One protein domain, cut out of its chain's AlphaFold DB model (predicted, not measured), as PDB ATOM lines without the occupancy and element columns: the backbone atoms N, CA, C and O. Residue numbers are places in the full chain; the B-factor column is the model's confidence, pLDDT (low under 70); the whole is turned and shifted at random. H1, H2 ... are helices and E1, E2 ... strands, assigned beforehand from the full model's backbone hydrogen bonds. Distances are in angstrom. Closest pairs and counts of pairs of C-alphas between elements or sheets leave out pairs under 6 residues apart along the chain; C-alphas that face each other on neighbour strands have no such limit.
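AT A GLANCE: This is residues 47 to 52, 66 to 71 and 84 to 166 of the 322 residues of the protein "Aldedh domain-containing protein" of Schistosoma curassoni (UniProt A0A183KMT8). Parallel strands E1 and E2 lie side by side with H3 packed on them and H2 beside H3, while H1 lies away from this body beyond a long link. The 95 printed residues hold H1, H2, E1, H3 and E2 in that order, a mixed class with under half in named elements. The whole is compact, radius of gyration of the C-alphas 14.2 A, spanning 42 by 33 by 20 A.

HOW THE PARTS SIT: H1, residues 84 to 94, is apart from H2, residues 109 to 118. H2 touches residues 144 to 148 alone of H3, residues 139 to 150, at a shallow tilt of 23 degrees, the same way; the closest C-alphas, of Cys 117 and Ile 148, are 5.8 A apart. E1, residues 124 to 129, and E2, residues 160 to 165, are parallel neighbours; N 125 and O 160, 2.8 A apart, are within hydrogen-bond range. E1, H3 and E2 form a strand-helix-strand unit, parallel neighbour strands joined through a helix, with a right-handed crossover. In H1, H2 and H3 every O i to N i+4 pair is within range.

IN THESE COORDINATES: H1 begins at C-alpha 84 (215.301, 167.241, 153.355). From first to last C-alpha H1 measures 15.3 A, H2 13.6 A, E1 16.1 A, H3 16.1 A and E2 16.4 A. E2 ends at C-alpha 165 (230.020, 152.681, 156.392).

THE WHOLE: C-alphas 52 and 66 are 9.1 A apart across one cut, 71 and 84 16.1 A across another. The link from H1 to H2 is long. Residues 47 to 52, 66 to 71, 84 to 85 and 129 to 139 have pLDDT under 70.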
ATOM      1  N   TRP A  47     217.848 155.316 167.066       41.38
ATOM      2  CA  TRP A  47     218.490 156.591 166.723       41.38
ATOM      3  C   TRP A  47     219.386 156.409 165.498       41.38
ATOM      4  O   TRP A  47     220.077 155.392 165.399       41.38
ATOM      5  N   SER A  48     219.368 157.353 164.550       35.09
ATOM      6  CA  SER A  48     219.978 157.154 163.229       35.09
ATOM      7  C   SER A  48     220.754 158.361 162.721       35.09
ATOM      8  O   SER A  48     220.147 159.227 162.117       35.09
ATOM      9  N   PRO A  49     222.064 158.502 162.901       36.94
ATOM     10  CA  PRO A  49     222.788 159.597 162.262       36.94
ATOM     11  C   PRO A  49     222.948 159.335 160.747       36.94
ATOM     12  O   PRO A  49     223.456 158.290 160.358       36.94
ATOM     13  N   CYS A  50     222.518 160.320 159.945       35.31
ATOM     14  CA  CYS A  50     222.757 160.555 158.504       35.31
ATOM     15  C   CYS A  50     222.123 159.594 157.466       35.31
ATOM     16  O   CYS A  50     222.606 158.497 157.255       35.31
ATOM     17  N   ALA A  51     221.123 160.077 156.712       33.59
ATOM     18  CA  ALA A  51     221.011 160.010 155.237       33.59
ATOM     19  C   ALA A  51     219.662 160.634 154.808       33.59
ATOM     20  O   ALA A  51     218.612 160.170 155.263       33.59
ATOM     21  N   PRO A  52     219.629 161.661 153.940       33.00
ATOM     22  CA  PRO A  52     218.399 162.046 153.265       33.00
ATOM     23  C   PRO A  52     218.140 161.024 152.143       33.00
ATOM     24  O   PRO A  52     218.676 161.144 151.053       33.00
ATOM     25  N   SER A  66     216.724 159.572 161.529       30.94
ATOM     26  CA  SER A  66     217.217 160.790 162.169       30.94
ATOM     27  C   SER A  66     218.277 161.408 161.252       30.94
ATOM     28  O   SER A  66     218.873 160.732 160.411       30.94
ATOM     29  N   SER A  67     218.446 162.720 161.306       32.81
ATOM     30  CA  SER A  67     219.456 163.420 160.519       32.81
ATOM     31  C   SER A  67     220.366 164.177 161.455       32.81
ATOM     32  O   SER A  67     220.059 165.276 161.907       32.81
ATOM     33  N   SER A  68     221.525 163.594 161.701       31.22
ATOM     34  CA  SER A  68     222.692 164.332 162.149       31.22
ATOM     35  C   SER A  68     223.473 164.695 160.886       31.22
ATOM     36  O   SER A  68     224.084 163.825 160.266       31.22
ATOM     37  N   HIS A  69     223.411 165.950 160.444       30.11
ATOM     38  CA  HIS A  69     224.367 166.461 159.462       30.11
ATOM     39  C   HIS A  69     225.684 166.718 160.201       30.11
ATOM     40  O   HIS A  69     225.833 167.716 160.895       30.11
ATOM     41  N   PHE A  70     226.638 165.796 160.086       28.67
ATOM     42  CA  PHE A  70     227.975 165.982 160.642       28.67
ATOM     43  C   PHE A  70     228.867 166.710 159.638       28.67
ATOM     44  O   PHE A  70     229.478 166.081 158.771       28.67
ATOM     45  N   ARG A  71     228.998 168.031 159.779       26.98
ATOM     46  CA  ARG A  71     230.169 168.759 159.273       26.98
ATOM     47  C   ARG A  71     230.325 170.083 160.021       26.98
ATOM     48  O   ARG A  71     229.365 170.836 160.110       26.98
ATOM     49  N   LEU A  84     216.383 168.070 153.919       68.31
ATOM     50  CA  LEU A  84     215.301 167.241 153.355       68.31
ATOM     51  C   LEU A  84     214.645 166.346 154.426       68.31
ATOM     52  O   LEU A  84     213.457 166.051 154.370       68.31
ATOM     53  N   THR A  85     215.408 165.954 155.447       69.31
ATOM     54  CA  THR A  85     214.903 165.212 156.604       69.31
ATOM     55  C   THR A  85     213.950 166.018 157.487       69.31
ATOM     56  O   THR A  85     213.000 165.446 158.009       69.31
ATOM     57  N   GLU A  86     214.159 167.324 157.640       76.88
ATOM     58  CA  GLU A  86     213.222 168.224 158.320       76.88
ATOM     59  C   GLU A  86     211.907 168.325 157.542       76.88
ATOM     60  O   GLU A  86     210.843 168.169 158.130       76.88
ATOM     61  N   ALA A  87     211.971 168.463 156.212       81.94
ATOM     62  CA  ALA A  87     210.778 168.449 155.363       81.94
ATOM     63  C   ALA A  87     210.011 167.118 155.476       81.94
ATOM     64  O   ALA A  87     208.798 167.113 155.676       81.94
ATOM     65  N   VAL A  88     210.712 165.979 155.435       84.00
ATOM     66  CA  VAL A  88     210.104 164.655 155.668       84.00
ATOM     67  C   VAL A  88     209.493 164.562 157.068       84.00
ATOM     68  O   VAL A  88     208.399 164.028 157.220       84.00
ATOM     69  N   TYR A  89     210.168 165.086 158.094       82.69
ATOM     70  CA  TYR A  89     209.629 165.119 159.451       82.69
ATOM     71  C   TYR A  89     208.331 165.932 159.520       82.69
ATOM     72  O   TYR A  89     207.353 165.440 160.081       82.69
ATOM     73  N   ILE A  90     208.284 167.116 158.901       87.06
ATOM     74  CA  ILE A  90     207.075 167.950 158.809       87.06
ATOM     75  C   ILE A  90     205.948 167.185 158.106       87.06
ATOM     76  O   ILE A  90     204.861 167.071 158.667       87.06
ATOM     77  N   LEU A  91     206.219 166.562 156.956       89.69
ATOM     78  CA  LEU A  91     205.224 165.769 156.224       89.69
ATOM     79  C   LEU A  91     204.679 164.596 157.049       89.69
ATOM     80  O   LEU A  91     203.485 164.316 157.022       89.69
ATOM     81  N   LEU A  92     205.528 163.917 157.826       86.69
ATOM     82  CA  LEU A  92     205.079 162.852 158.730       86.69
ATOM     83  C   LEU A  92     204.168 163.396 159.837       86.69
ATOM     84  O   LEU A  92     203.195 162.744 160.213       86.69
ATOM     85  N   ARG A  93     204.472 164.588 160.361       87.94
ATOM     86  CA  ARG A  93     203.639 165.265 161.363       87.94
ATOM     87  C   ARG A  93     202.286 165.664 160.778       87.94
ATOM     88  O   ARG A  93     201.273 165.394 161.419       87.94
ATOM     89  N   GLU A  94     202.264 166.219 159.569       94.25
ATOM     90  CA  GLU A  94     201.036 166.552 158.831       94.25
ATOM     91  C   GLU A  94     200.202 165.309 158.498       94.25
ATOM     92  O   GLU A  94     198.981 165.333 158.626       94.25
ATOM     93  N   ALA A  95     200.851 164.186 158.179       94.81
ATOM     94  CA  ALA A  95     200.196 162.894 157.961       94.81
ATOM     95  C   ALA A  95     199.621 162.255 159.245       94.81
ATOM     96  O   ALA A  95     199.045 161.168 159.188       94.81
ATOM     97  N   GLY A  96     199.769 162.902 160.409       92.81
ATOM     98  CA  GLY A  96     199.173 162.468 161.673       92.81
ATOM     99  C   GLY A  96     200.086 161.631 162.571       92.81
ATOM    100  O   GLY A  96     199.588 160.983 163.493       92.81
ATOM    101  N   LEU A  97     201.409 161.630 162.353       84.31
ATOM    102  CA  LEU A  97     202.353 160.939 163.238       84.31
ATOM    103  C   LEU A  97     202.252 161.487 164.680       84.31
ATOM    104  O   LEU A  97     202.551 162.670 164.898       84.31
ATOM    105  N   PRO A  98     201.915 160.657 165.690       88.50
ATOM    106  CA  PRO A  98     201.753 161.132 167.060       88.50
ATOM    107  C   PRO A  98     203.036 161.757 167.642       88.50
ATOM    108  O   PRO A  98     204.145 161.318 167.318       88.50
ATOM    109  N   PRO A  99     202.922 162.780 168.516       83.56
ATOM    110  CA  PRO A  99     204.078 163.371 169.191       83.56
ATOM    111  C   PRO A  99     204.912 162.328 169.940       83.56
ATOM    112  O   PRO A  99     204.374 161.436 170.590       83.56
ATOM    113  N   GLY A 100     206.238 162.448 169.851       78.25
ATOM    114  CA  GLY A 100     207.180 161.583 170.566       78.25
ATOM    115  C   GLY A 100     207.505 160.248 169.886       78.25
ATOM    116  O   GLY A 100     208.464 159.606 170.314       78.25
ATOM    117  N   VAL A 101     206.782 159.851 168.826       81.56
ATOM    118  CA  VAL A 101     207.092 158.635 168.042       81.56
ATOM    119  C   VAL A 101     208.396 158.808 167.261       81.56
ATOM    120  O   VAL A 101     209.286 157.969 167.353       81.56
ATOM    121  N   ILE A 102     208.540 159.930 166.551       84.06
ATOM    122  CA  ILE A 102     209.808 160.377 165.961       84.06
ATOM    123  C   ILE A 102     210.147 161.735 166.566       84.06
ATOM    124  O   ILE A 102     209.295 162.623 166.644       84.06
ATOM    125  N   ASN A 103     211.400 161.889 166.985       80.94
ATOM    126  CA  ASN A 103     211.935 163.137 167.512       80.94
ATOM    127  C   ASN A 103     213.064 163.588 166.585       80.94
ATOM    128  O   ASN A 103     214.060 162.880 166.432       80.94
ATOM    129  N   PHE A 104     212.891 164.744 165.949       81.81
ATOM    130  CA  PHE A 104     213.912 165.349 165.104       81.81
ATOM    131  C   PHE A 104     214.855 166.182 165.976       81.81
ATOM    132  O   PHE A 104     214.433 167.164 166.582       81.81
ATOM    133  N   VAL A 105     216.116 165.757 166.083       81.00
ATOM    134  CA  VAL A 105     217.105 166.367 166.984       81.00
ATOM    135  C   VAL A 105     218.401 166.628 166.209       81.00
ATOM    136  O   VAL A 105     219.297 165.780 166.210       81.00
ATOM    137  N   PRO A 106     218.508 167.765 165.497       75.88
ATOM    138  CA  PRO A 106     219.759 168.169 164.877       75.88
ATOM    139  C   PRO A 106     220.745 168.571 165.978       75.88
ATOM    140  O   PRO A 106     220.434 169.381 166.848       75.88
ATOM    141  N   ALA A 107     221.933 167.978 165.959       71.62
ATOM    142  CA  ALA A 107     222.973 168.243 166.944       71.62
ATOM    143  C   ALA A 107     224.355 167.966 166.350       71.62
ATOM    144  O   ALA A 107     224.501 167.117 165.462       71.62
ATOM    145  N   ASP A 108     225.367 168.648 166.890       72.06
ATOM    146  CA  ASP A 108     226.750 168.194 166.775       72.06
ATOM    147  C   ASP A 108     226.838 166.764 167.303       72.06
ATOM    148  O   ASP A 108     226.223 166.408 168.314       72.06
ATOM    149  N   GLY A 109     227.564 165.912 166.600       72.81
ATOM    150  CA  GLY A 109     227.360 164.502 166.820       72.81
ATOM    151  C   GLY A 109     228.342 163.757 167.727       72.81
ATOM    152  O   GLY A 109     227.923 162.716 168.227       72.81
ATOM    153  N   PRO A 110     229.544 164.254 168.081       77.62
ATOM    154  CA  PRO A 110     230.155 163.926 169.370       77.62
ATOM    155  C   PRO A 110     229.201 164.183 170.542       77.62
ATOM    156  O   PRO A 110     229.017 163.300 171.384       77.62
ATOM    157  N   THR A 111     228.536 165.343 170.560       79.50
ATOM    158  CA  THR A 111     227.565 165.689 171.610       79.50
ATOM    159  C   THR A 111     226.375 164.728 171.606       79.50
ATOM    160  O   THR A 111     226.071 164.105 172.625       79.50
ATOM    161  N   PHE A 112     225.735 164.543 170.447       79.31
ATOM    162  CA  PHE A 112     224.604 163.627 170.289       79.31
ATOM    163  C   PHE A 112     224.982 162.185 170.640       79.31
ATOM    164  O   PHE A 112     224.301 161.546 171.437       79.31
ATOM    165  N   GLY A 113     226.091 161.692 170.076       82.06
ATOM    166  CA  GLY A 113     226.591 160.333 170.257       82.06
ATOM    167  C   GLY A 113     226.839 159.998 171.724       82.06
ATOM    168  O   GLY A 113     226.395 158.946 172.181       82.06
ATOM    169  N   LYS A 114     227.466 160.911 172.473       84.06
ATOM    170  CA  LYS A 114     227.682 160.749 173.914       84.06
ATOM    171  C   LYS A 114     226.356 160.628 174.671       84.06
ATOM    172  O   LYS A 114     226.147 159.647 175.379       84.06
ATOM    173  N   ILE A 115     225.443 161.581 174.473       85.88
ATOM    174  CA  ILE A 115     224.160 161.630 175.193       85.88
ATOM    175  C   ILE A 115     223.329 160.366 174.936       85.88
ATOM    176  O   ILE A 115     222.808 159.772 175.880       85.88
ATOM    177  N   ILE A 116     223.202 159.932 173.675       86.75
ATOM    178  CA  ILE A 116     222.389 158.749 173.354       86.75
ATOM    179  C   ILE A 116     223.028 157.457 173.872       86.75
ATOM    180  O   ILE A 116     222.304 156.577 174.335       86.75
ATOM    181  N   CYS A 117     224.361 157.338 173.814       88.69
ATOM    182  CA  CYS A 117     225.063 156.127 174.237       88.69
ATOM    183  C   CYS A 117     225.106 155.997 175.760       88.69
ATOM    184  O   CYS A 117     225.144 154.885 176.263       88.69
ATOM    185  N   GLU A 118     225.032 157.087 176.518       91.44
ATOM    186  CA  GLU A 118     224.968 157.031 177.984       91.44
ATOM    187  C   GLU A 118     223.546 156.756 178.519       91.44
ATOM    188  O   GLU A 118     223.374 156.486 179.709       91.44
ATOM    189  N   HIS A 119     222.513 156.799 177.667       88.75
ATOM    190  CA  HIS A 119     221.120 156.721 178.108       88.75
ATOM    191  C   HIS A 119     220.673 155.274 178.448       88.75
ATOM    192  O   HIS A 119     220.662 154.418 177.560       88.75
ATOM    193  N   PRO A 120     220.159 154.987 179.667       93.12
ATOM    194  CA  PRO A 120     219.779 153.627 180.100       93.12
ATOM    195  C   PRO A 120     218.695 152.928 179.260       93.12
ATOM    196  O   PRO A 120     218.530 151.710 179.326       93.12
ATOM    197  N   GLN A 121     217.906 153.698 178.502       90.50
ATOM    198  CA  GLN A 121     216.847 153.182 177.620       90.50
ATOM    199  C   GLN A 121     217.262 153.083 176.145       90.50
ATOM    200  O   GLN A 121     216.392 152.955 175.282       90.50
ATOM    201  N   LEU A 122     218.552 153.207 175.822       87.75
ATOM    202  CA  LEU A 122     219.010 152.978 174.458       87.75
ATOM    203  C   LEU A 122     218.677 151.536 174.042       87.75
ATOM    204  O   LEU A 122     219.154 150.587 174.653       87.75
ATOM    205  N   ALA A 123     217.847 151.376 173.009       87.75
ATOM    206  CA  ALA A 123     217.450 150.061 172.497       87.75
ATOM    207  C   ALA A 123     218.206 149.682 171.217       87.75
ATOM    208  O   ALA A 123     218.417 148.500 170.939       87.75
ATOM    209  N   GLY A 124     218.631 150.674 170.433       86.38
ATOM    210  CA  GLY A 124     219.468 150.435 169.272       86.38
ATOM    211  C   GLY A 124     219.870 151.689 168.508       86.38
ATOM    212  O   GLY A 124     219.317 152.775 168.697       86.38
ATOM    213  N   ILE A 125     220.849 151.507 167.628       84.38
ATOM    214  CA  ILE A 125     221.405 152.529 166.745       84.38
ATOM    215  C   ILE A 125     221.384 152.006 165.313       84.38
ATOM    216  O   ILE A 125     221.761 150.864 165.059       84.38
ATOM    217  N   ASN A 126     220.955 152.859 164.386       82.88
ATOM    218  CA  ASN A 126     221.018 152.627 162.948       82.88
ATOM    219  C   ASN A 126     221.897 153.697 162.289       82.88
ATOM    220  O   ASN A 126     221.431 154.780 161.972       82.88
ATOM    221  N   PHE A 127     223.183 153.426 162.137       80.31
ATOM    222  CA  PHE A 127     224.173 154.389 161.674       80.31
ATOM    223  C   PHE A 127     224.402 154.278 160.163       80.31
ATOM    224  O   PHE A 127     224.573 153.180 159.636       80.31
ATOM    225  N   THR A 128     224.495 155.409 159.465       74.62
ATOM    226  CA  THR A 128     225.110 155.471 158.134       74.62
ATOM    227  C   THR A 128     226.010 156.692 158.074       74.62
ATOM    228  O   THR A 128     225.568 157.806 158.317       74.62
ATOM    229  N   GLY A 129     227.299 156.527 157.789       69.44
ATOM    230  CA  GLY A 129     228.181 157.689 157.834       69.44
ATOM    231  C   GLY A 129     229.647 157.420 157.565       69.44
ATOM    232  O   GLY A 129     230.117 156.283 157.507       69.44
ATOM    233  N   SER A 130     230.373 158.519 157.375       62.12
ATOM    234  CA  SER A 130     231.777 158.490 156.989       62.12
ATOM    235  C   SER A 130     232.728 158.369 158.180       62.12
ATOM    236  O   SER A 130     232.390 158.517 159.360       62.12
ATOM    237  N   THR A 131     233.970 158.078 157.819       53.50
ATOM    238  CA  THR A 131     235.101 157.801 158.689       53.50
ATOM    239  C   THR A 131     235.967 159.057 158.729       53.50
ATOM    240  O   THR A 131     236.755 159.319 157.822       53.50
ATOM    241  N   LYS A 132     235.804 159.923 159.739       47.12
ATOM    242  CA  LYS A 132     236.636 161.138 159.793       47.12
ATOM    243  C   LYS A 132     238.083 160.749 160.172       47.12
ATOM    244  O   LYS A 132     238.383 160.420 161.319       47.12
ATOM    245  N   ASN A 133     238.949 160.829 159.158       37.44
ATOM    246  CA  ASN A 133     240.418 160.850 159.150       37.44
ATOM    247  C   ASN A 133     241.188 159.540 159.439       37.44
ATOM    248  O   ASN A 133     241.116 158.969 160.518       37.44
ATOM    249  N   TYR A 134     241.989 159.170 158.430       43.16
ATOM    250  CA  TYR A 134     243.100 158.214 158.319       43.16
ATOM    251  C   TYR A 134     242.967 156.752 158.818       43.16
ATOM    252  O   TYR A 134     242.706 156.463 159.982       43.16
ATOM    253  N   CYS A 135     243.267 155.836 157.883       41.50
ATOM    254  CA  CYS A 135     243.606 154.407 157.995       41.50
ATOM    255  C   CYS A 135     242.566 153.436 158.549       41.50
ATOM    256  O   CYS A 135     242.751 152.233 158.405       41.50
ATOM    257  N   LEU A 136     241.472 153.902 159.141       42.16
ATOM    258  CA  LEU A 136     240.485 153.004 159.725       42.16
ATOM    259  C   LEU A 136     239.109 153.338 159.171       42.16
ATOM    260  O   LEU A 136     238.462 154.307 159.587       42.16
ATOM    261  N   HIS A 137     238.652 152.492 158.245       51.56
ATOM    262  CA  HIS A 137     237.228 152.337 158.003       51.56
ATOM    263  C   HIS A 137     236.525 152.216 159.385       51.56
ATOM    264  O   HIS A 137     237.110 151.736 160.360       51.56
ATOM    265  N   PHE A 138     235.302 152.721 159.515       62.28
ATOM    266  CA  PHE A 138     234.466 152.632 160.720       62.28
ATOM    267  C   PHE A 138     234.771 153.551 161.931       62.28
ATOM    268  O   PHE A 138     234.131 153.343 162.948       62.28
ATOM    269  N   ARG A 139     235.653 154.574 161.917       69.94
ATOM    270  CA  ARG A 139     235.975 155.378 163.144       69.94
ATOM    271  C   ARG A 139     234.773 155.865 163.975       69.94
ATOM    272  O   ARG A 139     234.734 155.609 165.174       69.94
ATOM    273  N   THR A 140     233.804 156.545 163.359       76.94
ATOM    274  CA  THR A 140     232.623 157.066 164.071       76.94
ATOM    275  C   THR A 140     231.767 155.928 164.622       76.94
ATOM    276  O   THR A 140     231.398 155.937 165.792       76.94
ATOM    277  N   PHE A 141     231.513 154.905 163.804       82.81
ATOM    278  CA  PHE A 141     230.742 153.743 164.227       82.81
ATOM    279  C   PHE A 141     231.463 152.938 165.318       82.81
ATOM    280  O   PHE A 141     230.850 152.563 166.305       82.81
ATOM    281  N   ARG A 142     232.787 152.766 165.233       85.12
ATOM    282  CA  ARG A 142     233.627 152.158 166.277       85.12
ATOM    283  C   ARG A 142     233.596 152.955 167.570       85.12
ATOM    284  O   ARG A 142     233.543 152.346 168.629       85.12
ATOM    285  N   ALA A 143     233.621 154.285 167.502       85.81
ATOM    286  CA  ALA A 143     233.472 155.125 168.685       85.81
ATOM    287  C   ALA A 143     232.102 154.902 169.341       85.81
ATOM    288  O   ALA A 143     232.033 154.735 170.553       85.81
ATOM    289  N   ILE A 144     231.034 154.807 168.542       86.69
ATOM    290  CA  ILE A 144     229.690 154.457 169.020       86.69
ATOM    291  C   ILE A 144     229.678 153.065 169.665       86.69
ATOM    292  O   ILE A 144     229.228 152.931 170.799       86.69
ATOM    293  N   LEU A 145     230.213 152.042 168.992       91.06
ATOM    294  CA  LEU A 145     230.291 150.678 169.527       91.06
ATOM    295  C   LEU A 145     231.098 150.622 170.828       91.06
ATOM    296  O   LEU A 145     230.692 149.941 171.766       91.06
ATOM    297  N   LYS A 146     232.205 151.368 170.911       92.94
ATOM    298  CA  LYS A 146     233.003 151.482 172.132       92.94
ATOM    299  C   LYS A 146     232.207 152.137 173.257       92.94
ATOM    300  O   LYS A 146     232.172 151.584 174.348       92.94
ATOM    301  N   MET A 147     231.541 153.262 172.995       92.44
ATOM    302  CA  MET A 147     230.693 153.914 173.995       92.44
ATOM    303  C   MET A 147     229.562 152.995 174.462       92.44
ATOM    304  O   MET A 147     229.240 153.005 175.645       92.44
ATOM    305  N   ILE A 148     228.987 152.185 173.570       92.19
ATOM    306  CA  ILE A 148     227.997 151.174 173.954       92.19
ATOM    307  C   ILE A 148     228.624 150.117 174.864       92.19
ATOM    308  O   ILE A 148     228.089 149.841 175.934       92.19
ATOM    309  N   GLY A 149     229.767 149.553 174.474       95.44
ATOM    310  CA  GLY A 149     230.475 148.558 175.282       95.44
ATOM    311  C   GLY A 149     230.842 149.078 176.673       95.44
ATOM    312  O   GLY A 149     230.572 148.410 177.666       95.44
ATOM    313  N   ASP A 150     231.364 150.304 176.756       96.00
ATOM    314  CA  ASP A 150     231.762 150.950 178.014       96.00
ATOM    315  C   ASP A 150     230.562 151.254 178.944       96.00
ATOM    316  O   ASP A 150     230.748 151.496 180.134       96.00
ATOM    317  N   ASN A 151     229.328 151.261 178.423       95.44
ATOM    318  CA  ASN A 151     228.103 151.558 179.174       95.44
ATOM    319  C   ASN A 151     227.162 150.348 179.314       95.44
ATOM    320  O   ASN A 151     226.015 150.523 179.730       95.44
ATOM    321  N   VAL A 152     227.627 149.135 178.995       95.56
ATOM    322  CA  VAL A 152     226.783 147.933 178.907       95.56
ATOM    323  C   VAL A 152     225.965 147.660 180.176       95.56
ATOM    324  O   VAL A 152     224.783 147.334 180.082       95.56
ATOM    325  N   ASP A 153     226.545 147.908 181.354       96.12
ATOM    326  CA  ASP A 153     225.908 147.682 182.659       96.12
ATOM    327  C   ASP A 153     224.766 148.664 182.969       96.12
ATOM    328  O   ASP A 153     223.973 148.445 183.885       96.12
ATOM    329  N   LYS A 154     224.668 149.776 182.227       95.06
ATOM    330  CA  LYS A 154     223.651 150.817 182.447       95.06
ATOM    331  C   LYS A 154     222.358 150.545 181.690       95.06
ATOM    332  O   LYS A 154     221.325 151.137 182.016       95.06
ATOM    333  N   TYR A 155     222.398 149.721 180.646       92.38
ATOM    334  CA  TYR A 155     221.249 149.541 179.771       92.38
ATOM    335  C   TYR A 155     220.225 148.580 180.361       92.38
ATOM    336  O   TYR A 155     220.551 147.538 180.917       92.38
ATOM    337  N   ARG A 156     218.943 148.888 180.153       92.38
ATOM    338  CA  ARG A 156     217.847 147.966 180.501       92.38
ATOM    339  C   ARG A 156     217.811 146.706 179.632       92.38
ATOM    340  O   ARG A 156     217.177 145.727 180.007       92.38
ATOM    341  N   GLY A 157     218.443 146.746 178.465       88.75
ATOM    342  CA  GLY A 157     218.620 145.615 177.563       88.75
ATOM    343  C   GLY A 157     219.747 145.912 176.582       88.75
ATOM    344  O   GLY A 157     220.107 147.070 176.403       88.75
ATOM    345  N   TYR A 158     220.301 144.881 175.947       90.50
ATOM    346  CA  TYR A 158     221.426 145.042 175.026       90.50
ATOM    347  C   TYR A 158     221.043 145.874 173.789       90.50
ATOM    348  O   TYR A 158     220.185 145.428 173.013       90.50
ATOM    349  N   PRO A 159     221.670 147.049 173.565       88.06
ATOM    350  CA  PRO A 159     221.399 147.854 172.383       88.06
ATOM    351  C   PRO A 159     221.782 147.117 171.098       88.06
ATOM    352  O   PRO A 159     222.880 146.577 170.981       88.06
ATOM    353  N   ARG A 160     220.895 147.126 170.101       88.56
ATOM    354  CA  ARG A 160     221.185 146.571 168.769       88.56
ATOM    355  C   ARG A 160     221.846 147.617 167.889       88.56
ATOM    356  O   ARG A 160     221.357 148.738 167.798       88.56
ATOM    357  N   THR A 161     222.904 147.248 167.185       84.75
ATOM    358  CA  THR A 161     223.647 148.184 166.337       84.75
ATOM    359  C   THR A 161     223.627 147.722 164.891       84.75
ATOM    360  O   THR A 161     224.082 146.625 164.580       84.75
ATOM    361  N   ILE A 162     223.113 148.577 164.014       85.56
ATOM    362  CA  ILE A 162     223.164 148.435 162.560       85.56
ATOM    363  C   ILE A 162     224.028 149.591 162.065       85.56
ATOM    364  O   ILE A 162     223.808 150.732 162.472       85.56
ATOM    365  N   GLY A 163     225.034 149.302 161.248       80.06
ATOM    366  CA  GLY A 163     225.965 150.311 160.765       80.06
ATOM    367  C   GLY A 163     226.354 150.055 159.324       80.06
ATOM    368  O   GLY A 163     226.928 149.015 159.026       80.06
ATOM    369  N   GLU A 164     226.096 151.036 158.470       78.62
ATOM    370  CA  GLU A 164     226.609 151.098 157.105       78.62
ATOM    371  C   GLU A 164     227.713 152.158 157.048       78.62
ATOM    372  O   GLU A 164     227.551 153.296 157.499       78.62
ATOM    373  N   CYS A 165     228.875 151.784 156.529       76.62
ATOM    374  CA  CYS A 165     230.020 152.681 156.392       76.62
ATOM    375  C   CYS A 165     230.445 152.755 154.926       76.62
ATOM    376  O   CYS A 165     230.139 151.873 154.130       76.62
ATOM    377  N   GLY A 166     231.150 153.827 154.566       71.69
ATOM    378  CA  GLY A 166     231.689 153.972 153.215       71.69
ATOM    379  C   GLY A 166     232.640 152.832 152.836       71.69
ATOM    380  O   GLY A 166     233.269 152.223 153.705       71.69
TER     381      GLY A 166